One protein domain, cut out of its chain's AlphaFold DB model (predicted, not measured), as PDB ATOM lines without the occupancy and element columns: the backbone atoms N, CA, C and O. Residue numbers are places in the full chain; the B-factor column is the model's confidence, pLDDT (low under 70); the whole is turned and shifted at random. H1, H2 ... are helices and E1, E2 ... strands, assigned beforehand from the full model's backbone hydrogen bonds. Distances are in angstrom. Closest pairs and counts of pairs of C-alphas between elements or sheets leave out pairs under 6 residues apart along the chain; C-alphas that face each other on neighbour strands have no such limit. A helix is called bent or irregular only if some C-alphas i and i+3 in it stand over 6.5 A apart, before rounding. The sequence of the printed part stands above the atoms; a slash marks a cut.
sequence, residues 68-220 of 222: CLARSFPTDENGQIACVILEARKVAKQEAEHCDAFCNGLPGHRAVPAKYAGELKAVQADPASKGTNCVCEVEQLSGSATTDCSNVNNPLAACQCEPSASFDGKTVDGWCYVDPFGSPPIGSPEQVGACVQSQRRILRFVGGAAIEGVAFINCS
ATOM      1  N   CYS A  68      35.241  -9.009  28.834       85.94
ATOM      2  CA  CYS A  68      35.840  -7.834  29.453       85.94
ATOM      3  C   CYS A  68      36.913  -7.228  28.542       85.94
ATOM      4  O   CYS A  68      37.860  -7.903  28.134       85.94
ATOM      5  N   LEU A  69      36.787  -5.942  28.227       86.69
ATOM      6  CA  LEU A  69      37.685  -5.266  27.299       86.69
ATOM      7  C   LEU A  69      38.884  -4.674  28.047       86.69
ATOM      8  O   LEU A  69      38.758  -4.021  29.086       86.69
ATOM      9  N   ALA A  70      40.074  -4.852  27.471       82.31
ATOM     10  CA  ALA A  70      41.328  -4.391  28.067       82.31
ATOM     11  C   ALA A  70      41.511  -2.864  28.049       82.31
ATOM     12  O   ALA A  70      42.320  -2.340  28.812       82.31
ATOM     13  N   ARG A  71      40.793  -2.150  27.174       83.62
ATOM     14  CA  ARG A  71      40.917  -0.699  27.002       83.62
ATOM     15  C   ARG A  71      39.555  -0.034  26.870       83.62
ATOM     16  O   ARG A  71      38.622  -0.651  26.359       83.62
ATOM     17  N   SER A  72      39.479   1.218  27.308       86.56
ATOM     18  CA  SER A  72      38.312   2.064  27.065       86.56
ATOM     19  C   SER A  72      38.263   2.511  25.600       86.56
ATOM     20  O   SER A  72      39.299   2.533  24.920       86.56
ATOM     21  N   PHE A  73      37.073   2.844  25.114       87.62
ATOM     22  CA  PHE A  73      36.861   3.396  23.780       87.62
ATOM     23  C   PHE A  73      36.325   4.825  23.886       87.62
ATOM     24  O   PHE A  73      35.502   5.090  24.761       87.62
ATOM     25  N   PRO A  74      36.773   5.742  23.011       87.12
ATOM     26  CA  PRO A  74      36.190   7.071  22.944       87.12
ATOM     27  C   PRO A  74      34.727   6.953  22.522       87.12
ATOM     28  O   PRO A  74      34.403   6.229  21.577       87.12
ATOM     29  N   THR A  75      33.863   7.658  23.242       88.81
ATOM     30  CA  THR A  75      32.432   7.705  22.965       88.81
ATOM     31  C   THR A  75      32.053   9.042  22.351       88.81
ATOM     32  O   THR A  75      32.689  10.060  22.625       88.81
ATOM     33  N   ASP A  76      31.004   9.043  21.542       87.81
ATOM     34  CA  ASP A  76      30.344  10.270  21.120       87.81
ATOM     35  C   ASP A  76      29.487  10.869  22.254       87.81
ATOM     36  O   ASP A  76      29.438  10.354  23.376       87.81
ATOM     37  N   GLU A  77      28.804  11.976  21.957       86.62
ATOM     38  CA  GLU A  77      27.912  12.679  22.893       86.62
ATOM     39  C   GLU A  77      26.749  11.805  23.391       86.62
ATOM     40  O   GLU A  77      26.181  12.066  24.450       86.62
ATOM     41  N   ASN A  78      26.421  10.745  22.652       86.31
ATOM     42  CA  ASN A  78      25.360   9.800  22.968       86.31
ATOM     43  C   ASN A  78      25.867   8.594  23.773       86.31
ATOM     44  O   ASN A  78      25.068   7.745  24.164       86.31
ATOM     45  N   GLY A  79      27.174   8.500  24.037       84.38
ATOM     46  CA  GLY A  79      27.790   7.344  24.688       84.38
ATOM     47  C   GLY A  79      27.909   6.121  23.775       84.38
ATOM     48  O   GLY A  79      28.108   5.003  24.261       84.38
ATOM     49  N   GLN A  80      27.785   6.310  22.461       90.44
ATOM     50  CA  GLN A  80      28.056   5.286  21.462       90.44
ATOM     51  C   GLN A  80      29.538   5.319  21.090       90.44
ATOM     52  O   GLN A  80      30.204   6.350  21.142       90.44
ATOM     53  N   ILE A  81      30.077   4.167  20.714       91.56
ATOM     54  CA  ILE A  81      31.458   4.033  20.238       91.56
ATOM     55  C   ILE A  81      31.480   3.868  18.723       91.56
ATOM     56  O   ILE A  81      30.586   3.234  18.165       91.56
ATOM     57  N   ALA A  82      32.531   4.370  18.071       91.69
ATOM     58  CA  ALA A  82      32.743   4.251  16.628       91.69
ATOM     59  C   ALA A  82      33.208   2.835  16.225       91.69
ATOM     60  O   ALA A  82      34.318   2.641  15.713       91.69
ATOM     61  N   CYS A  83      32.354   1.844  16.486       91.12
ATOM     62  CA  CYS A  83      32.565   0.450  16.128       91.12
ATOM     63  C   CYS A  83      31.441  -0.076  15.239       91.12
ATOM     64  O   CYS A  83      30.273   0.247  15.430       91.12
ATOM     65  N   VAL A  84      31.807  -0.957  14.313       94.25
ATOM     66  CA  VAL A  84      30.876  -1.790  13.557       94.25
ATOM     67  C   VAL A  84      31.114  -3.251  13.918       94.25
ATOM     68  O   VAL A  84      32.259  -3.707  14.004       94.25
ATOM     69  N   ILE A  85      30.018  -3.974  14.146       95.00
ATOM     70  CA  ILE A  85      30.020  -5.414  14.387       95.00
ATOM     71  C   ILE A  85      29.330  -6.064  13.200       95.00
ATOM     72  O   ILE A  85      28.138  -5.859  12.984       95.00
ATOM     73  N   LEU A  86      30.094  -6.815  12.417       96.56
ATOM     74  CA  LEU A  86      29.595  -7.566  11.277       96.56
ATOM     75  C   LEU A  86      29.584  -9.044  11.622       96.56
ATOM     76  O   LEU A  86      30.593  -9.601  12.045       96.56
ATOM     77  N   GLU A  87      28.452  -9.688  11.414       95.75
ATOM     78  CA  GLU A  87      28.276 -11.105  11.654       95.75
ATOM     79  C   GLU A  87      28.130 -11.839  10.322       95.75
ATOM     80  O   GLU A  87      27.165 -11.640   9.583       95.75
ATOM     81  N   ALA A  88      29.090 -12.708  10.016       96.25
ATOM     82  CA  ALA A  88      29.036 -13.583   8.857       96.25
ATOM     83  C   ALA A  88      28.332 -14.897   9.222       96.25
ATOM     84  O   ALA A  88      28.752 -15.605  10.142       96.25
ATOM     85  N   ARG A  89      27.279 -15.254   8.480       94.75
ATOM     86  CA  ARG A  89      26.424 -16.414   8.769       94.75
ATOM     87  C   ARG A  89      26.247 -17.350   7.586       94.75
ATOM     88  O   ARG A  89      26.291 -16.948   6.419       94.75
ATOM     89  N   LYS A  90      26.001 -18.626   7.895       96.31
ATOM     90  CA  LYS A  90      25.473 -19.594   6.932       96.31
ATOM     91  C   LYS A  90      23.950 -19.582   6.991       96.31
ATOM     92  O   LYS A  90      23.378 -19.917   8.019       96.31
ATOM     93  N   VAL A  91      23.323 -19.255   5.872       96.56
ATOM     94  CA  VAL A  91      21.867 -19.152   5.721       96.56
ATOM     95  C   VAL A  91      21.402 -19.967   4.517       96.56
ATOM     96  O   VAL A  91      22.223 -20.413   3.694       96.56
ATOM     97  N   ALA A  92      20.092 -20.184   4.394       96.75
ATOM     98  CA  ALA A  92      19.531 -20.860   3.233       96.75
ATOM     99  C   ALA A  92      19.825 -20.064   1.951       96.75
ATOM    100  O   ALA A  92      20.019 -18.852   1.967       96.75
ATOM    101  N   LYS A  93      19.863 -20.740   0.798       95.19
ATOM    102  CA  LYS A  93      20.225 -20.089  -0.473       95.19
ATOM    103  C   LYS A  93      19.307 -18.901  -0.811       95.19
ATOM    104  O   LYS A  93      19.798 -17.870  -1.247       95.19
ATOM    105  N   GLN A  94      18.007 -19.042  -0.560       94.56
ATOM    106  CA  GLN A  94      17.008 -17.996  -0.817       94.56
ATOM    107  C   GLN A  94      17.212 -16.758   0.068       94.56
ATOM    108  O   GLN A  94      17.051 -15.633  -0.400       94.56
ATOM    109  N   GLU A  95      17.607 -16.968   1.328       96.50
ATOM    110  CA  GLU A  95      17.942 -15.896   2.273       96.50
ATOM    111  C   GLU A  95      19.242 -15.205   1.864       96.50
ATOM    112  O   GLU A  95      19.319 -13.986   1.893       96.50
ATOM    113  N   ALA A  96      20.243 -15.964   1.403       95.19
ATOM    114  CA  ALA A  96      21.499 -15.402   0.908       95.19
ATOM    115  C   ALA A  96      21.301 -14.514  -0.334       95.19
ATOM    116  O   ALA A  96      21.955 -13.482  -0.458       95.19
ATOM    117  N   GLU A  97      20.384 -14.887  -1.234       96.00
ATOM    118  CA  GLU A  97      20.008 -14.070  -2.400       96.00
ATOM    119  C   GLU A  97      19.336 -12.743  -1.996       96.00
ATOM    120  O   GLU A  97      19.421 -11.768  -2.738       96.00
ATOM    121  N   HIS A  98      18.734 -12.685  -0.803       97.00
ATOM    122  CA  HIS A  98      18.079 -11.503  -0.237       97.00
ATOM    123  C   HIS A  98      18.662 -11.145   1.136       97.00
ATOM    124  O   HIS A  98      17.920 -10.841   2.073       97.00
ATOM    125  N   CYS A  99      19.995 -11.194   1.256       96.81
ATOM    126  CA  CYS A  99      20.688 -11.087   2.542       96.81
ATOM    127  C   CYS A  99      20.303  -9.814   3.317       96.81
ATOM    128  O   CYS A  99      20.057  -9.894   4.513       96.81
ATOM    129  N   ASP A 100      20.118  -8.672   2.649       97.62
ATOM    130  CA  ASP A 100      19.678  -7.434   3.308       97.62
ATOM    131  C   ASP A 100      18.286  -7.561   3.945       97.62
ATOM    132  O   ASP A 100      18.077  -7.151   5.086       97.62
ATOM    133  N   ALA A 101      17.322  -8.146   3.226       97.88
ATOM    134  CA  ALA A 101      15.966  -8.350   3.736       97.88
ATOM    135  C   ALA A 101      15.954  -9.354   4.890       97.88
ATOM    136  O   ALA A 101      15.251  -9.156   5.878       97.88
ATOM    137  N   PHE A 102      16.775 -10.399   4.778       97.31
ATOM    138  CA  PHE A 102      17.005 -11.345   5.854       97.31
ATOM    139  C   PHE A 102      17.591 -10.650   7.090       97.31
ATOM    140  O   PHE A 102      17.015 -10.765   8.164       97.31
ATOM    141  N   CYS A 103      18.660  -9.862   6.941       97.56
ATOM    142  CA  CYS A 103      19.282  -9.139   8.048       97.56
ATOM    143  C   CYS A 103      18.323  -8.153   8.725       97.56
ATOM    144  O   CYS A 103      18.285  -8.100   9.945       97.56
ATOM    145  N   ASN A 104      17.510  -7.425   7.953       97.25
ATOM    146  CA  ASN A 104      16.506  -6.498   8.490       97.25
ATOM    147  C   ASN A 104      15.315  -7.197   9.172       97.25
ATOM    148  O   ASN A 104      14.562  -6.556   9.900       97.25
ATOM    149  N   GLY A 105      15.101  -8.488   8.904       96.00
ATOM    150  CA  GLY A 105      14.068  -9.295   9.554       96.00
ATOM    151  C   GLY A 105      14.527  -9.950  10.858       96.00
ATOM    152  O   GLY A 105      13.710 -10.543  11.561       96.00
ATOM    153  N   LEU A 106      15.819  -9.870  11.179       95.62
ATOM    154  CA  LEU A 106      16.392 -10.475  12.374       95.62
ATOM    155  C   LEU A 106      16.424  -9.469  13.527       95.62
ATOM    156  O   LEU A 106      16.916  -8.354  13.347       95.62
ATOM    157  N   PRO A 107      15.974  -9.855  14.729       95.62
ATOM    158  CA  PRO A 107      16.063  -8.983  15.892       95.62
ATOM    159  C   PRO A 107      17.511  -8.548  16.165       95.62
ATOM    160  O   PRO A 107      18.424  -9.374  16.165       95.62
ATOM    161  N   GLY A 108      17.725  -7.249  16.386       95.69
ATOM    162  CA  GLY A 108      19.038  -6.687  16.727       95.69
ATOM    163  C   GLY A 108      20.059  -6.687  15.587       95.69
ATOM    164  O   GLY A 108      21.243  -6.460  15.834       95.69
ATOM    165  N   HIS A 109      19.619  -6.937  14.354       97.31
ATOM    166  CA  HIS A 109      20.458  -6.928  13.165       97.31
ATOM    167  C   HIS A 109      19.857  -6.038  12.084       97.31
ATOM    168  O   HIS A 109      18.662  -5.750  12.063       97.31
ATOM    169  N   ARG A 110      20.707  -5.622  11.149       97.62
ATOM    170  CA  ARG A 110      20.292  -4.890   9.956       97.62
ATOM    171  C   ARG A 110      21.199  -5.181   8.770       97.62
ATOM    172  O   ARG A 110      22.302  -5.715   8.916       97.62
ATOM    173  N   ALA A 111      20.725  -4.823   7.583       98.06
ATOM    174  CA  ALA A 111      21.535  -4.805   6.374       98.06
ATOM    175  C   ALA A 111      22.764  -3.909   6.572       98.06
ATOM    176  O   ALA A 111      22.655  -2.837   7.169       98.06
ATOM    177  N   VAL A 112      23.921  -4.332   6.058       97.62
ATOM    178  CA  VAL A 112      25.178  -3.597   6.242       97.62
ATOM    179  C   VAL A 112      25.103  -2.245   5.514       97.62
ATOM    180  O   VAL A 112      25.015  -2.216   4.284       97.62
ATOM    181  N   PRO A 113      25.163  -1.105   6.227       96.19
ATOM    182  CA  PRO A 113      25.113   0.215   5.621       96.19
ATOM    183  C   PRO A 113      26.259   0.435   4.638       96.19
ATOM    184  O   PRO A 113      27.395   0.028   4.880       96.19
ATOM    185  N   ALA A 114      25.998   1.198   3.574       96.00
ATOM    186  CA  ALA A 114      26.982   1.476   2.524       96.00
ATOM    187  C   ALA A 114      28.297   2.100   3.039       96.00
ATOM    188  O   ALA A 114      29.351   1.887   2.441       96.00
ATOM    189  N   LYS A 115      28.259   2.827   4.167       94.00
ATOM    190  CA  LYS A 115      29.462   3.379   4.819       94.00
ATOM    191  C   LYS A 115      30.455   2.309   5.288       94.00
ATOM    192  O   LYS A 115      31.630   2.623   5.409       94.00
ATOM    193  N   TYR A 116      29.996   1.076   5.504       95.12
ATOM    194  CA  TYR A 116      30.823  -0.055   5.929       95.12
ATOM    195  C   TYR A 116      31.113  -1.039   4.785       95.12
ATOM    196  O   TYR A 116      31.409  -2.214   5.006       95.12
ATOM    197  N   ALA A 117      31.011  -0.590   3.527       94.12
ATOM    198  CA  ALA A 117      31.275  -1.439   2.367       94.12
ATOM    199  C   ALA A 117      32.729  -1.949   2.313       94.12
ATOM    200  O   ALA A 117      32.986  -3.003   1.729       94.12
ATOM    201  N   GLY A 118      33.682  -1.215   2.902       92.69
ATOM    202  CA  GLY A 118      35.074  -1.657   3.027       92.69
ATOM    203  C   GLY A 118      35.209  -2.828   4.000       92.69
ATOM    204  O   GLY A 118      35.780  -3.861   3.655       92.69
ATOM    205  N   GLU A 119      34.605  -2.700   5.176       93.31
ATOM    206  CA  GLU A 119      34.555  -3.727   6.212       93.31
ATOM    207  C   GLU A 119      33.810  -4.969   5.728       93.31
ATOM    208  O   GLU A 119      34.280  -6.082   5.946       93.31
ATOM    209  N   LEU A 120      32.705  -4.799   4.996       95.06
ATOM    210  CA  LEU A 120      31.982  -5.914   4.384       95.06
ATOM    211  C   LEU A 120      32.881  -6.721   3.440       95.06
ATOM    212  O   LEU A 120      32.925  -7.948   3.528       95.06
ATOM    213  N   LYS A 121      33.632  -6.043   2.562       95.44
ATOM    214  CA  LYS A 121      34.584  -6.707   1.659       95.44
ATOM    215  C   LYS A 121      35.691  -7.419   2.431       95.44
ATOM    216  O   LYS A 121      36.050  -8.535   2.062       95.44
ATOM    217  N   ALA A 122      36.205  -6.804   3.496       91.62
ATOM    218  CA  ALA A 122      37.217  -7.418   4.348       91.62
ATOM    219  C   ALA A 122      36.688  -8.702   5.008       91.62
ATOM    220  O   ALA A 122      37.350  -9.732   4.945       91.62
ATOM    221  N   VAL A 123      35.465  -8.677   5.550       93.31
ATOM    222  CA  VAL A 123      34.809  -9.858   6.137       93.31
ATOM    223  C   VAL A 123      34.615 -10.960   5.099       93.31
ATOM    224  O   VAL A 123      34.937 -12.117   5.359       93.31
ATOM    225  N   GLN A 124      34.134 -10.618   3.903       92.81
ATOM    226  CA  GLN A 124      33.926 -11.582   2.815       92.81
ATOM    227  C   GLN A 124      35.231 -12.212   2.303       92.81
ATOM    228  O   GLN A 124      35.216 -13.348   1.833       92.81
ATOM    229  N   ALA A 125      36.351 -11.489   2.384       92.06
ATOM    230  CA  ALA A 125      37.670 -12.000   2.024       92.06
ATOM    231  C   ALA A 125      38.356 -12.777   3.165       92.06
ATOM    232  O   ALA A 125      39.319 -13.506   2.913       92.06
ATOM    233  N   ASP A 126      37.887 -12.629   4.406       91.94
ATOM    234  CA  ASP A 126      38.523 -13.226   5.576       91.94
ATOM    235  C   ASP A 126      38.368 -14.761   5.593       91.94
ATOM    236  O   ASP A 126      37.253 -15.277   5.483       91.94
ATOM    237  N   PRO A 127      39.447 -15.542   5.787       90.69
ATOM    238  CA  PRO A 127      39.355 -16.998   5.875       90.69
ATOM    239  C   PRO A 127      38.393 -17.511   6.957       90.69
ATOM    240  O   PRO A 127      37.849 -18.608   6.803       90.69
ATOM    241  N   ALA A 128      38.169 -16.751   8.034       87.62
ATOM    242  CA  ALA A 128      37.238 -17.109   9.099       87.62
ATOM    243  C   ALA A 128      35.770 -17.065   8.646       87.62
ATOM    244  O   ALA A 128      34.945 -17.779   9.209       87.62
ATOM    245  N   SER A 129      35.434 -16.300   7.599       89.38
ATOM    246  CA  SER A 129      34.080 -16.270   7.029       89.38
ATOM    247  C   SER A 129      33.829 -17.406   6.026       89.38
ATOM    248  O   SER A 129      32.734 -17.529   5.469       89.38
ATOM    249  N   LYS A 130      34.810 -18.289   5.792       91.38
ATOM    250  CA  LYS A 130      34.679 -19.393   4.836       91.38
ATOM    251  C   LYS A 130      33.458 -20.265   5.149       91.38
ATOM    252  O   LYS A 130      33.336 -20.849   6.219       91.38
ATOM    253  N   GLY A 131      32.588 -20.416   4.153       91.12
ATOM    254  CA  GLY A 131      31.359 -21.206   4.253       91.12
ATOM    255  C   GLY A 131      30.120 -20.370   4.563       91.12
ATOM    256  O   GLY A 131      29.020 -20.829   4.256       91.12
ATOM    257  N   THR A 132      30.277 -19.146   5.063       95.88
ATOM    258  CA  THR A 132      29.179 -18.182   5.215       95.88
ATOM    259  C   THR A 132      28.728 -17.647   3.851       95.88
ATOM    260  O   THR A 132      29.445 -17.744   2.853       95.88
ATOM    261  N   ASN A 133      27.489 -17.169   3.770       96.44
ATOM    262  CA  ASN A 133      26.878 -16.661   2.536       96.44
ATOM    263  C   ASN A 133      25.952 -15.459   2.768       96.44
ATOM    264  O   ASN A 133      25.246 -15.061   1.847       96.44
ATOM    265  N   CYS A 134      25.946 -14.889   3.970       97.69
ATOM    266  CA  CYS A 134      25.268 -13.639   4.287       97.69
ATOM    267  C   CYS A 134      26.020 -12.941   5.428       97.69
ATOM    268  O   CYS A 134      26.578 -13.616   6.295       97.69
ATOM    269  N   VAL A 135      26.081 -11.610   5.399       97.81
ATOM    270  CA  VAL A 135      26.730 -10.791   6.428       97.81
ATOM    271  C   VAL A 135      25.741  -9.729   6.884       97.81
ATOM    272  O   VAL A 135      25.251  -8.969   6.053       97.81
ATOM    273  N   CYS A 136      25.475  -9.672   8.186       98.06
ATOM    274  CA  CYS A 136      24.600  -8.676   8.801       98.06
ATOM    275  C   CYS A 136      25.410  -7.729   9.689       98.06
ATOM    276  O   CYS A 136      26.419  -8.134  10.263       98.06
ATOM    277  N   GLU A 137      24.971  -6.481   9.839       97.50
ATOM    278  CA  GLU A 137      25.441  -5.642  10.941       97.50
ATOM    279  C   GLU A 137      24.619  -5.973  12.187       97.50
ATOM    280  O   GLU A 137      23.392  -6.032  12.117       97.50
ATOM    281  N   VAL A 138      25.286  -6.156  13.324       96.62
ATOM    282  CA  VAL A 138      24.622  -6.201  14.631       96.62
ATOM    283  C   VAL A 138      24.395  -4.765  15.078       96.62
ATOM    284  O   VAL A 138      25.340  -3.974  15.174       96.62
ATOM    285  N   GLU A 139      23.143  -4.405  15.321       96.19
ATOM    286  CA  GLU A 139      22.753  -3.017  15.506       96.19
ATOM    287  C   GLU A 139      23.224  -2.473  16.856       96.19
ATOM    288  O   GLU A 139      22.879  -2.985  17.924       96.19
ATOM    289  N   GLN A 140      24.018  -1.402  16.802       95.44
ATOM    290  CA  GLN A 140      24.334  -0.622  17.987       95.44
ATOM    291  C   GLN A 140      23.109   0.195  18.372       95.44
ATOM    292  O   GLN A 140      22.597   0.982  17.573       95.44
ATOM    293  N   LEU A 141      22.674   0.043  19.615       95.44
ATOM    294  CA  LEU A 141      21.537   0.783  20.131       95.44
ATOM    295  C   LEU A 141      21.853   2.278  20.161       95.44
ATOM    296  O   LEU A 141      22.955   2.695  20.526       95.44
ATOM    297  N   SER A 142      20.868   3.076  19.766       90.88
ATOM    298  CA  SER A 142      20.934   4.535  19.742       90.88
ATOM    299  C   SER A 142      20.051   5.153  20.819       90.88
ATOM    300  O   SER A 142      19.061   4.559  21.250       90.88
ATOM    301  N   GLY A 143      20.381   6.376  21.211       89.12
ATOM    302  CA  GLY A 143      19.719   7.117  22.279       89.12
ATOM    303  C   GLY A 143      20.758   7.875  23.092       89.12
ATOM    304  O   GLY A 143      21.924   7.898  22.720       89.12
ATOM    305  N   SER A 144      20.355   8.478  24.204       87.81
ATOM    306  CA  SER A 144      21.303   9.081  25.139       87.81
ATOM    307  C   SER A 144      21.760   8.042  26.158       87.81
ATOM    308  O   SER A 144      20.921   7.475  26.869       87.81
ATOM    309  N   ALA A 145      23.066   7.816  26.265       85.06
ATOM    310  CA  ALA A 145      23.625   7.073  27.385       85.06
ATOM    311  C   ALA A 145      23.302   7.755  28.720       85.06
ATOM    312  O   ALA A 145      23.089   8.967  28.799       85.06
ATOM    313  N   THR A 146      23.283   6.957  29.781       79.56
ATOM    314  CA  THR A 146      23.111   7.445  31.150       79.56
ATOM    315  C   THR A 146      24.334   7.100  31.993       79.56
ATOM    316  O   THR A 146      24.902   6.008  31.899       79.56
ATOM    317  N   THR A 147      24.750   8.069  32.807       78.25
ATOM    318  CA  THR A 147      25.928   7.985  33.676       78.25
ATOM    319  C   THR A 147      25.624   7.357  35.033       78.25
ATOM    320  O   THR A 147      26.538   6.888  35.702       78.25
ATOM    321  N   ASP A 148      24.362   7.384  35.471       78.06
ATOM    322  CA  ASP A 148      23.947   6.984  36.822       78.06
ATOM    323  C   ASP A 148      22.864   5.899  36.841       78.06
ATOM    324  O   ASP A 148      22.437   5.482  37.917       78.06
ATOM    325  N   CYS A 149      22.398   5.463  35.665       87.81
ATOM    326  CA  CYS A 149      21.311   4.499  35.506       87.81
ATOM    327  C   CYS A 149      20.017   4.852  36.253       87.81
ATOM    328  O   CYS A 149      19.139   4.007  36.391       87.81
ATOM    329  N   SER A 150      19.863   6.100  36.700       85.75
ATOM    330  CA  SER A 150      18.685   6.546  37.449       85.75
ATOM    331  C   SER A 150      17.520   6.892  36.522       85.75
ATOM    332  O   SER A 150      16.373   6.929  36.955       85.75
ATOM    333  N   ASN A 151      17.808   7.118  35.236       81.94
ATOM    334  CA  ASN A 151      16.829   7.433  34.200       81.94
ATOM    335  C   ASN A 151      17.043   6.553  32.964       81.94
ATOM    336  O   ASN A 151      17.795   6.904  32.053       81.94
ATOM    337  N   VAL A 152      16.355   5.412  32.921       89.81
ATOM    338  CA  VAL A 152      16.283   4.545  31.739       89.81
ATOM    339  C   VAL A 152      15.101   4.991  30.881       89.81
ATOM    340  O   VAL A 152      13.952   4.679  31.177       89.81
ATOM    341  N   ASN A 153      15.376   5.773  29.836       91.94
ATOM    342  CA  ASN A 153      14.347   6.415  29.005       91.94
ATOM    343  C   ASN A 153      14.454   6.084  27.507       91.94
ATOM    344  O   ASN A 153      13.734   6.664  26.698       91.94
ATOM    345  N   ASN A 154      15.369   5.190  27.131       94.25
ATOM    346  CA  ASN A 154      15.558   4.755  25.757       94.25
ATOM    347  C   ASN A 154      16.201   3.350  25.706       94.25
ATOM    348  O   ASN A 154      16.738   2.885  26.721       94.25
ATOM    349  N   PRO A 155      16.190   2.677  24.538       94.69
ATOM    350  CA  PRO A 155      16.767   1.341  24.384       94.69
ATOM    351  C   PRO A 155      18.265   1.243  24.715       94.69
ATOM    352  O   PRO A 155      18.691   0.250  25.306       94.69
ATOM    353  N   LEU A 156      19.067   2.267  24.387       95.00
ATOM    354  CA  LEU A 156      20.496   2.301  24.722       95.00
ATOM    355  C   LEU A 156      20.705   2.314  26.243       95.00
ATOM    356  O   LEU A 156      21.454   1.486  26.759       95.00
ATOM    357  N   ALA A 157      19.992   3.178  26.969       94.44
ATOM    358  CA  ALA A 157      20.047   3.234  28.429       94.44
ATOM    359  C   ALA A 157      19.587   1.911  29.069       94.44
ATOM    360  O   ALA A 157      20.226   1.427  30.003       94.44
ATOM    361  N   ALA A 158      18.540   1.274  28.531       95.00
ATOM    362  CA  ALA A 158      18.082  -0.033  29.007       95.00
ATOM    363  C   ALA A 158      19.167  -1.107  28.827       95.00
ATOM    364  O   ALA A 158      19.465  -1.847  29.763       95.00
ATOM    365  N   CYS A 159      19.831  -1.150  27.669       94.88
ATOM    366  CA  CYS A 159      20.975  -2.037  27.464       94.88
ATOM    367  C   CYS A 159      22.155  -1.704  28.385       94.88
ATOM    368  O   CYS A 159      22.866  -2.602  28.817       94.88
ATOM    369  N   GLN A 160      22.400  -0.445  28.728       94.06
ATOM    370  CA  GLN A 160      23.555  -0.078  29.554       94.06
ATOM    371  C   GLN A 160      23.331  -0.308  31.054       94.06
ATOM    372  O   GLN A 160      24.295  -0.526  31.793       94.06
ATOM    373  N   CYS A 161      22.079  -0.283  31.505       93.62
ATOM    374  CA  CYS A 161      21.738  -0.236  32.924       93.62
ATOM    375  C   CYS A 161      20.963  -1.448  33.417       93.62
ATOM    376  O   CYS A 161      21.321  -2.014  34.449       93.62
ATOM    377  N   GLU A 162      19.951  -1.885  32.670       91.62
ATOM    378  CA  GLU A 162      18.990  -2.877  33.144       91.62
ATOM    379  C   GLU A 162      19.484  -4.299  32.866       91.62
ATOM    380  O   GLU A 162      19.781  -4.631  31.714       91.62
ATOM    381  N   PRO A 163      19.540  -5.200  33.863       88.81
ATOM    382  CA  PRO A 163      19.889  -6.603  33.637       88.81
ATOM    383  C   PRO A 163      18.984  -7.305  32.613       88.81
ATOM    384  O   PRO A 163      19.477  -8.093  31.810       88.81
ATOM    385  N   SER A 164      17.689  -6.976  32.576       89.06
ATOM    386  CA  SER A 164      16.743  -7.515  31.586       89.06
ATOM    387  C   SER A 164      16.835  -6.849  30.211       89.06
ATOM    388  O   SER A 164      16.262  -7.372  29.258       89.06
ATOM    389  N   ALA A 165      17.509  -5.693  30.113       92.56
ATOM    390  CA  ALA A 165      17.565  -4.853  28.918       92.56
ATOM    391  C   ALA A 165      16.184  -4.676  28.264       92.56
ATOM    392  O   ALA A 165      15.999  -4.920  27.074       92.56
ATOM    393  N   SER A 166      15.183  -4.317  29.070       92.94
ATOM    394  CA  SER A 166      13.816  -4.099  28.600       92.94
ATOM    395  C   SER A 166      13.459  -2.616  28.620       92.94
ATOM    396  O   SER A 166      13.815  -1.898  29.550       92.94
ATOM    397  N   PHE A 167      12.734  -2.166  27.601       93.00
ATOM    398  CA  PHE A 167      12.256  -0.796  27.442       93.00
ATOM    399  C   PHE A 167      10.797  -0.830  26.966       93.00
ATOM    400  O   PHE A 167      10.453  -1.632  26.099       93.00
ATOM    401  N   ASP A 168       9.916  -0.026  27.572       91.94
ATOM    402  CA  ASP A 168       8.467  -0.015  27.295       91.94
ATOM    403  C   ASP A 168       7.805  -1.411  27.302       91.94
ATOM    404  O   ASP A 168       6.945  -1.740  26.481       91.94
ATOM    405  N   GLY A 169       8.228  -2.266  28.239       88.88
ATOM    406  CA  GLY A 169       7.698  -3.625  28.398       88.88
ATOM    407  C   GLY A 169       8.122  -4.611  27.305       88.88
ATOM    408  O   GLY A 169       7.570  -5.709  27.236       88.88
ATOM    409  N   LYS A 170       9.089  -4.245  26.458       92.06
ATOM    410  CA  LYS A 170       9.657  -5.104  25.414       92.06
ATOM    411  C   LYS A 170      11.143  -5.317  25.647       92.06
ATOM    412  O   LYS A 170      11.836  -4.427  26.136       92.06
ATOM    413  N   THR A 171      11.635  -6.490  25.269       93.25
ATOM    414  CA  THR A 171      13.074  -6.744  25.205       93.25
ATOM    415  C   THR A 171      13.695  -5.848  24.139       93.25
ATOM    416  O   THR A 171      13.125  -5.678  23.063       93.25
ATOM    417  N   VAL A 172      14.841  -5.258  24.456       95.06
ATOM    418  CA  VAL A 172      15.655  -4.516  23.499       95.06
ATOM    419  C   VAL A 172      16.577  -5.494  22.780       95.06
ATOM    420  O   VAL A 172      17.268  -6.277  23.428       95.06
ATOM    421  N   ASP A 173      16.611  -5.410  21.452       96.06
ATOM    422  CA  ASP A 173      17.491  -6.212  20.610       96.06
ATOM    423  C   ASP A 173      18.594  -5.324  20.030       96.06
ATOM    424  O   ASP A 173      18.316  -4.363  19.315       96.06
ATOM    425  N   GLY A 174      19.848  -5.626  20.347       95.38
ATOM    426  CA  GLY A 174      21.003  -4.889  19.835       95.38
ATOM    427  C   GLY A 174      22.212  -5.022  20.748       95.38
ATOM    428  O   GLY A 174      22.265  -5.889  21.624       95.38
ATOM    429  N   TRP A 175      23.188  -4.137  20.575       95.06
ATOM    430  CA  TRP A 175      24.336  -4.058  21.473       95.06
ATOM    431  C   TRP A 175      24.630  -2.636  21.949       95.06
ATOM    432  O   TRP A 175      24.281  -1.647  21.305       95.06
ATOM    433  N   CYS A 176      25.294  -2.534  23.096       94.56
ATOM    434  CA  CYS A 176      25.752  -1.275  23.669       94.56
ATOM    435  C   CYS A 176      27.143  -1.411  24.297       94.56
ATOM    436  O   CYS A 176      27.584  -2.496  24.684       94.56
ATOM    437  N   TYR A 177      27.840  -0.282  24.408       93.94
ATOM    438  CA  TYR A 177      29.079  -0.184  25.171       93.94
ATOM    439  C   TYR A 177      28.776   0.156  26.630       93.94
ATOM    440  O   TYR A 177      27.935   1.017  26.897       93.94
ATOM    441  N   VAL A 178      29.465  -0.512  27.555       93.75
ATOM    442  CA  VAL A 178      29.336  -0.290  28.999       93.75
ATOM    443  C   VAL A 178      30.731  -0.106  29.590       93.75
ATOM    444  O   VAL A 178      31.547  -1.024  29.515       93.75
ATOM    445  N   ASP A 179      31.003   1.067  30.167       93.50
ATOM    446  CA  ASP A 179      32.243   1.409  30.887       93.50
ATOM    447  C   ASP A 179      31.911   2.331  32.078       93.50
ATOM    448  O   ASP A 179      32.106   3.549  32.019       93.50
ATOM    449  N   PRO A 180      31.383   1.775  33.182       92.31
ATOM    450  CA  PRO A 180      30.922   2.555  34.332       92.31
ATOM    451  C   PRO A 180      32.065   3.222  35.109       92.31
ATOM    452  O   PRO A 180      31.822   4.043  35.988       92.31
ATOM    453  N   PHE A 181      33.316   2.875  34.796       90.44
ATOM    454  CA  PHE A 181      34.518   3.467  35.388       90.44
ATOM    455  C   PHE A 181      35.294   4.332  34.379       90.44
ATOM    456  O   PHE A 181      36.422   4.744  34.662       90.44
ATOM    457  N   GLY A 182      34.712   4.570  33.200       87.38
ATOM    458  CA  GLY A 182      35.231   5.461  32.172       87.38
ATOM    459  C   GLY A 182      35.002   6.939  32.492       87.38
ATOM    460  O   GLY A 182      34.461   7.311  33.534       87.38
ATOM    461  N   SER A 183      35.432   7.801  31.573       86.12
ATOM    462  CA  SER A 183      35.177   9.240  31.628       86.12
ATOM    463  C   SER A 183      34.658   9.706  30.262       86.12
ATOM    464  O   SER A 183      35.456   9.769  29.325       86.12
ATOM    465  N   PRO A 184      33.350  10.002  30.123       86.94
ATOM    466  CA  PRO A 184      32.302   9.882  31.148       86.94
ATOM    467  C   PRO A 184      31.986   8.414  31.520       86.94
ATOM    468  O   PRO A 184      32.259   7.515  30.723       86.94
ATOM    469  N   PRO A 185      31.431   8.144  32.719       90.50
ATOM    470  CA  PRO A 185      30.970   6.805  33.080       90.50
ATOM    471  C   PRO A 185      29.724   6.441  32.266       90.50
ATOM    472  O   PRO A 185      28.836   7.272  32.086       90.50
ATOM    473  N   ILE A 186      29.648   5.206  31.774       91.81
ATOM    474  CA  ILE A 186      28.541   4.741  30.929       91.81
ATOM    475  C   ILE A 186      27.991   3.422  31.467       91.81
ATOM    476  O   ILE A 186      28.701   2.412  31.487       91.81
ATOM    477  N   GLY A 187      26.706   3.420  31.825       92.38
ATOM    478  CA  GLY A 187      25.982   2.228  32.262       92.38
ATOM    479  C   GLY A 187      26.240   1.812  33.711       92.38
ATOM    480  O   GLY A 187      26.834   2.544  34.500       92.38
ATOM    481  N   SER A 188      25.749   0.625  34.073       92.06
ATOM    482  CA  SER A 188      25.760   0.139  35.459       92.06
ATOM    483  C   SER A 188      27.013  -0.697  35.779       92.06
ATOM    484  O   SER A 188      27.357  -1.604  35.012       92.06
ATOM    485  N   PRO A 189      27.666  -0.487  36.946       91.44
ATOM    486  CA  PRO A 189      28.730  -1.354  37.463       91.44
ATOM    487  C   PRO A 189      28.356  -2.836  37.549       91.44
ATOM    488  O   PRO A 189      29.235  -3.692  37.453       91.44
ATOM    489  N   GLU A 190      27.070  -3.148  37.719       89.75
ATOM    490  CA  GLU A 190      26.586  -4.527  37.825       89.75
ATOM    491  C   GLU A 190      26.817  -5.310  36.530       89.75
ATOM    492  O   GLU A 190      27.198  -6.479  36.578       89.75
ATOM    493  N   GLN A 191      26.707  -4.646  35.373       89.25
ATOM    494  CA  GLN A 191      26.902  -5.273  34.059       89.25
ATOM    495  C   GLN A 191      28.341  -5.755  33.843       89.25
ATOM    496  O   GLN A 191      28.589  -6.680  33.076       89.25
ATOM    497  N   VAL A 192      29.300  -5.145  34.543       89.44
ATOM    498  CA  VAL A 192      30.731  -5.471  34.464       89.44
ATOM    499  C   VAL A 192      31.240  -6.136  35.744       89.44
ATOM    500  O   VAL A 192      32.450  -6.246  35.946       89.44
ATOM    501  N   GLY A 193      30.340  -6.590  36.622       85.75
ATOM    502  CA  GLY A 193      30.689  -7.172  37.920       85.75
ATOM    503  C   GLY A 193      31.569  -8.425  37.820       85.75
ATOM    504  O   GLY A 193      32.401  -8.662  38.694       85.75
ATOM    505  N   ALA A 194      31.446  -9.180  36.723       85.00
ATOM    506  CA  ALA A 194      32.273 -10.351  36.429       85.00
ATOM    507  C   ALA A 194      33.692 -10.004  35.930       85.00
ATOM    508  O   ALA A 194      34.554 -10.881  35.855       85.00
ATOM    509  N   CYS A 195      33.959  -8.738  35.596       83.00
ATOM    510  CA  CYS A 195      35.247  -8.310  35.067       83.00
ATOM    511  C   CYS A 195      36.268  -7.992  36.162       83.00
ATOM    512  O   CYS A 195      35.976  -7.344  37.174       83.00
ATOM    513  N   VAL A 196      37.525  -8.371  35.909       83.56
ATOM    514  CA  VAL A 196      38.667  -7.927  36.722       83.56
ATOM    515  C   VAL A 196      38.772  -6.402  36.688       83.56
ATOM    516  O   VAL A 196      38.431  -5.780  35.686       83.56
ATOM    517  N   GLN A 197      39.255  -5.784  37.772       77.81
ATOM    518  CA  GLN A 197      39.190  -4.324  37.964       77.81
ATOM    519  C   GLN A 197      39.730  -3.504  36.779       77.81
ATOM    520  O   GLN A 197      39.118  -2.512  36.397       77.81
ATOM    521  N   SER A 198      40.832  -3.932  36.156       76.94
ATOM    522  CA  SER A 198      41.428  -3.236  35.007       76.94
ATOM    523  C   SER A 198      40.619  -3.357  33.707       76.94
ATOM    524  O   SER A 198      40.876  -2.618  32.759       76.94
ATOM    525  N   GLN A 199      39.622  -4.240  33.651       85.00
ATOM    526  CA  GLN A 199      38.858  -4.588  32.449       85.00
ATOM    527  C   GLN A 199      37.342  -4.460  32.652       85.00
ATOM    528  O   GLN A 199      36.577  -5.120  31.959       85.00
ATOM    529  N   ARG A 200      36.884  -3.641  33.608       88.56
ATOM    530  CA  ARG A 200      35.457  -3.451  33.933       88.56
ATOM    531  C   ARG A 200      34.690  -2.651  32.880       88.56
ATOM    532  O   ARG A 200      34.160  -1.584  33.169       88.56
ATOM    533  N   ARG A 201      34.661  -3.181  31.660       91.81
ATOM    534  CA  ARG A 201      33.961  -2.633  30.504       91.81
ATOM    535  C   ARG A 201      33.709  -3.731  29.470       91.81
ATOM    536  O   ARG A 201      34.530  -4.641  29.349       91.81
ATOM    537  N   ILE A 202      32.606  -3.663  28.733       91.81
ATOM    538  CA  ILE A 202      32.172  -4.723  27.803       91.81
ATOM    539  C   ILE A 202      31.467  -4.151  26.568       91.81
ATOM    540  O   ILE A 202      30.935  -3.041  26.603       91.81
ATOM    541  N   LEU A 203      31.420  -4.950  25.496       92.31
ATOM    542  CA  LEU A 203      30.355  -4.860  24.496       92.31
ATOM    543  C   LEU A 203      29.236  -5.800  24.949       92.31
ATOM    544  O   LEU A 203      29.427  -7.018  25.008       92.31
ATOM    545  N   ARG A 204      28.099  -5.231  25.344       92.62
ATOM    546  CA  ARG A 204      26.949  -5.986  25.840       92.62
ATOM    547  C   ARG A 204      25.962  -6.196  24.701       92.62
ATOM    548  O   ARG A 204      25.498  -5.224  24.120       92.62
ATOM    549  N   PHE A 205      25.632  -7.452  24.424       92.94
ATOM    550  CA  PHE A 205      24.610  -7.859  23.461       92.94
ATOM    551  C   PHE A 205      23.353  -8.258  24.229       92.94
ATOM    552  O   PHE A 205      23.451  -8.939  25.253       92.94
ATOM    553  N   VAL A 206      22.191  -7.803  23.773       93.12
ATOM    554  CA  VAL A 206      20.903  -7.988  24.450       93.12
ATOM    555  C   VAL A 206      19.826  -8.428  23.461       93.12
ATOM    556  O   VAL A 206      19.922  -8.166  22.261       93.12
ATOM    557  N   GLY A 207      18.814  -9.129  23.974       91.94
ATOM    558  CA  GLY A 207      17.729  -9.660  23.154       91.94
ATOM    559  C   GLY A 207      18.224 -10.643  22.091       91.94
ATOM    560  O   GLY A 207      19.072 -11.493  22.366       91.94
ATOM    561  N   GLY A 208      17.695 -10.527  20.877       90.62
ATOM    562  CA  GLY A 208      18.051 -11.350  19.724       90.62
ATOM    563  C   GLY A 208      19.321 -10.925  18.981       90.62
ATOM    564  O   GLY A 208      19.641 -11.528  17.965       90.62
ATOM    565  N   ALA A 209      20.095  -9.964  19.499       89.94
ATOM    566  CA  ALA A 209      21.414  -9.609  18.955       89.94
ATOM    567  C   ALA A 209      22.528 -10.609  19.322       89.94
ATOM    568  O   ALA A 209      23.714 -10.269  19.315       89.94
ATOM    569  N   ALA A 210      22.165 -11.832  19.710       83.56
ATOM    570  CA  ALA A 210      23.131 -12.883  19.969       83.56
ATOM    571  C   ALA A 210      23.863 -13.251  18.670       83.56
ATOM    572  O   ALA A 210      23.247 -13.403  17.620       83.56
ATOM    573  N   ILE A 211      25.181 -13.415  18.768       87.44
ATOM    574  CA  ILE A 211      26.009 -13.868  17.651       87.44
ATOM    575  C   ILE A 211      25.836 -15.381  17.494       87.44
ATOM    576  O   ILE A 211      26.222 -16.147  18.379       87.44
ATOM    577  N   GLU A 212      25.306 -15.811  16.355       88.06
ATOM    578  CA  GLU A 212      25.135 -17.214  15.964       88.06
ATOM    579  C   GLU A 212      26.135 -17.653  14.876       88.06
ATOM    580  O   GLU A 212      26.316 -18.846  14.624       88.06
ATOM    581  N   GLY A 213      26.790 -16.693  14.220       88.31
ATOM    582  CA  GLY A 213      27.822 -16.889  13.209       88.31
ATOM    583  C   GLY A 213      29.221 -16.474  13.670       88.31
ATOM    584  O   GLY A 213      29.613 -16.635  14.825       88.31
ATOM    585  N   VAL A 214      30.008 -15.949  12.730       90.12
ATOM    586  CA  VAL A 214      31.353 -15.419  12.990       90.12
ATOM    587  C   VAL A 214      31.272 -13.900  13.081       90.12
ATOM    588  O   VAL A 214      30.964 -13.239  12.092       90.12
ATOM    589  N   ALA A 215      31.557 -13.348  14.259       91.19
ATOM    590  CA  ALA A 215      31.573 -11.905  14.473       91.19
ATOM    591  C   ALA A 215      32.939 -11.286  14.155       91.19
ATOM    592  O   ALA A 215      33.988 -11.761  14.595       91.19
ATOM    593  N   PHE A 216      32.896 -10.159  13.459       91.38
ATOM    594  CA  PHE A 216      34.014  -9.287  13.147       91.38
ATOM    595  C   PHE A 216      33.727  -7.919  13.741       91.38
ATOM    596  O   PHE A 216      32.664  -7.347  13.515       91.38
ATOM    597  N   ILE A 217      34.679  -7.390  14.501       89.50
ATOM    598  CA  ILE A 217      34.523  -6.103  15.173       89.50
ATOM    599  C   ILE A 217      35.616  -5.183  14.682       89.50
ATOM    600  O   ILE A 217      36.801  -5.463  14.867       89.50
ATOM    601  N   ASN A 218      35.204  -4.079  14.071       88.69
ATOM    602  CA  ASN A 218      36.102  -3.008  13.692       88.69
ATOM    603  C   ASN A 218      35.740  -1.761  14.490       88.69
ATOM    604  O   ASN A 218      34.652  -1.214  14.339       88.69
ATOM    605  N   CYS A 219      36.658  -1.337  15.352       85.31
ATOM    606  CA  CYS A 219      36.536  -0.133  16.156       85.31
ATOM    607  C   CYS A 219      37.571   0.876  15.681       85.31
ATOM    608  O   CYS A 219      38.776   0.657  15.837       85.31
ATOM    609  N   SER A 220      37.101   1.992  15.140       75.69
ATOM    610  CA  SER A 220      37.967   3.111  14.787       75.69
ATOM    611  C   SER A 220      38.313   3.937  16.030       75.69
ATOM    612  O   SER A 220      37.505   4.085  16.947       75.69
TER     613      SER A 220
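This is residues 68 to 220 of the 222 residues of an uncharacterized protein of Minicystis rosea (UniProt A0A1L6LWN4). The model has two lobes end to end along its longest axis: in one, a strongly twisted three-stranded sheet has H3 packed over one face and the short H1 and H2 by its edge strand E2; in the other, the small two-stranded sheet E3 and E4 has H4 packed on it, the short H5 near one end, and long loops around. The path crosses from the first lobe to the second after E2 and returns after E4 to add E5 to the larger sheet. The printed part has 153 residues, with five named helices and five named strands in the order E1 H1 H2 H3 E2 H4 E3 H5 E4 E5; under half of the residues are in these elements, and the class is mixed, helices and strands. The larger sheet has the order E2 - E1 - E5, and both sheets are antiparallel. The whole is compact, with a radius of gyration of the C-alphas of 15.8 A and spans of 46 by 34 by 27 A.

In the larger sheet, E1 is residues 83 to 89, 19.4 A long from C-alpha 83 at (32.565, 0.450, 16.128); E2 is residues 134 to 138, 12.8 A; E5 is residues 214 to 219, 16.4 A, ending at C-alpha 219 at (36.536, -0.133, 16.156). H1 is residues 93 to 97, H2 residues 99 to 104, and H3 residues 114 to 125, 17.2 A. H3 is irregular: C-alphas 115 and 118 are 7.8 A apart. E3 is residues 174 to 178, 13.2 A, and E4 residues 202 to 206, 12.2 A. H4 is residues 155 to 161, 10.0 A, and H5 residues 189 to 192.

E1 is the inner strand, antiparallel to E5, with N 86 and O 216 2.8 A apart, and to E2, with N 87 and O 136 2.8 A apart. H3 on one face of this sheet makes two layers, helix and sheet; its height over the sheet is 8.6 A, and its closest C-alpha pair with E1 is Ala 88 and Val 123, 7.4 A. H2 is on the opposite face, over none of the strands; the closest C-alphas of H2 and E2 are those of Cys 103 and Cys 136, 5.4 A. H1 only grazes the sheet. E3 and E4 are antiparallel, with N 176 and O 204 2.9 A apart. The closest C-alphas of H4 and E3 are those of Gln 160 and Val 178, 5.8 A. H4 and H5 are close but not clearly touching, Cys 161 and Gln 191 having the closest C-alphas, 7.3 A. Every O i to N i+4 pair is within hydrogen-bond range in H1, H2 and H4, and 6 of 8 in H3; H5 is too short for such a pair.

The C-alphas farthest apart are those of Gln 94 and Gln 197, 46.7 A. The printed part has no cut. The links E2 to H4 and H4 to E3 are long. The mean pLDDT of the printed part is 91.5, and no printed residue is under 70.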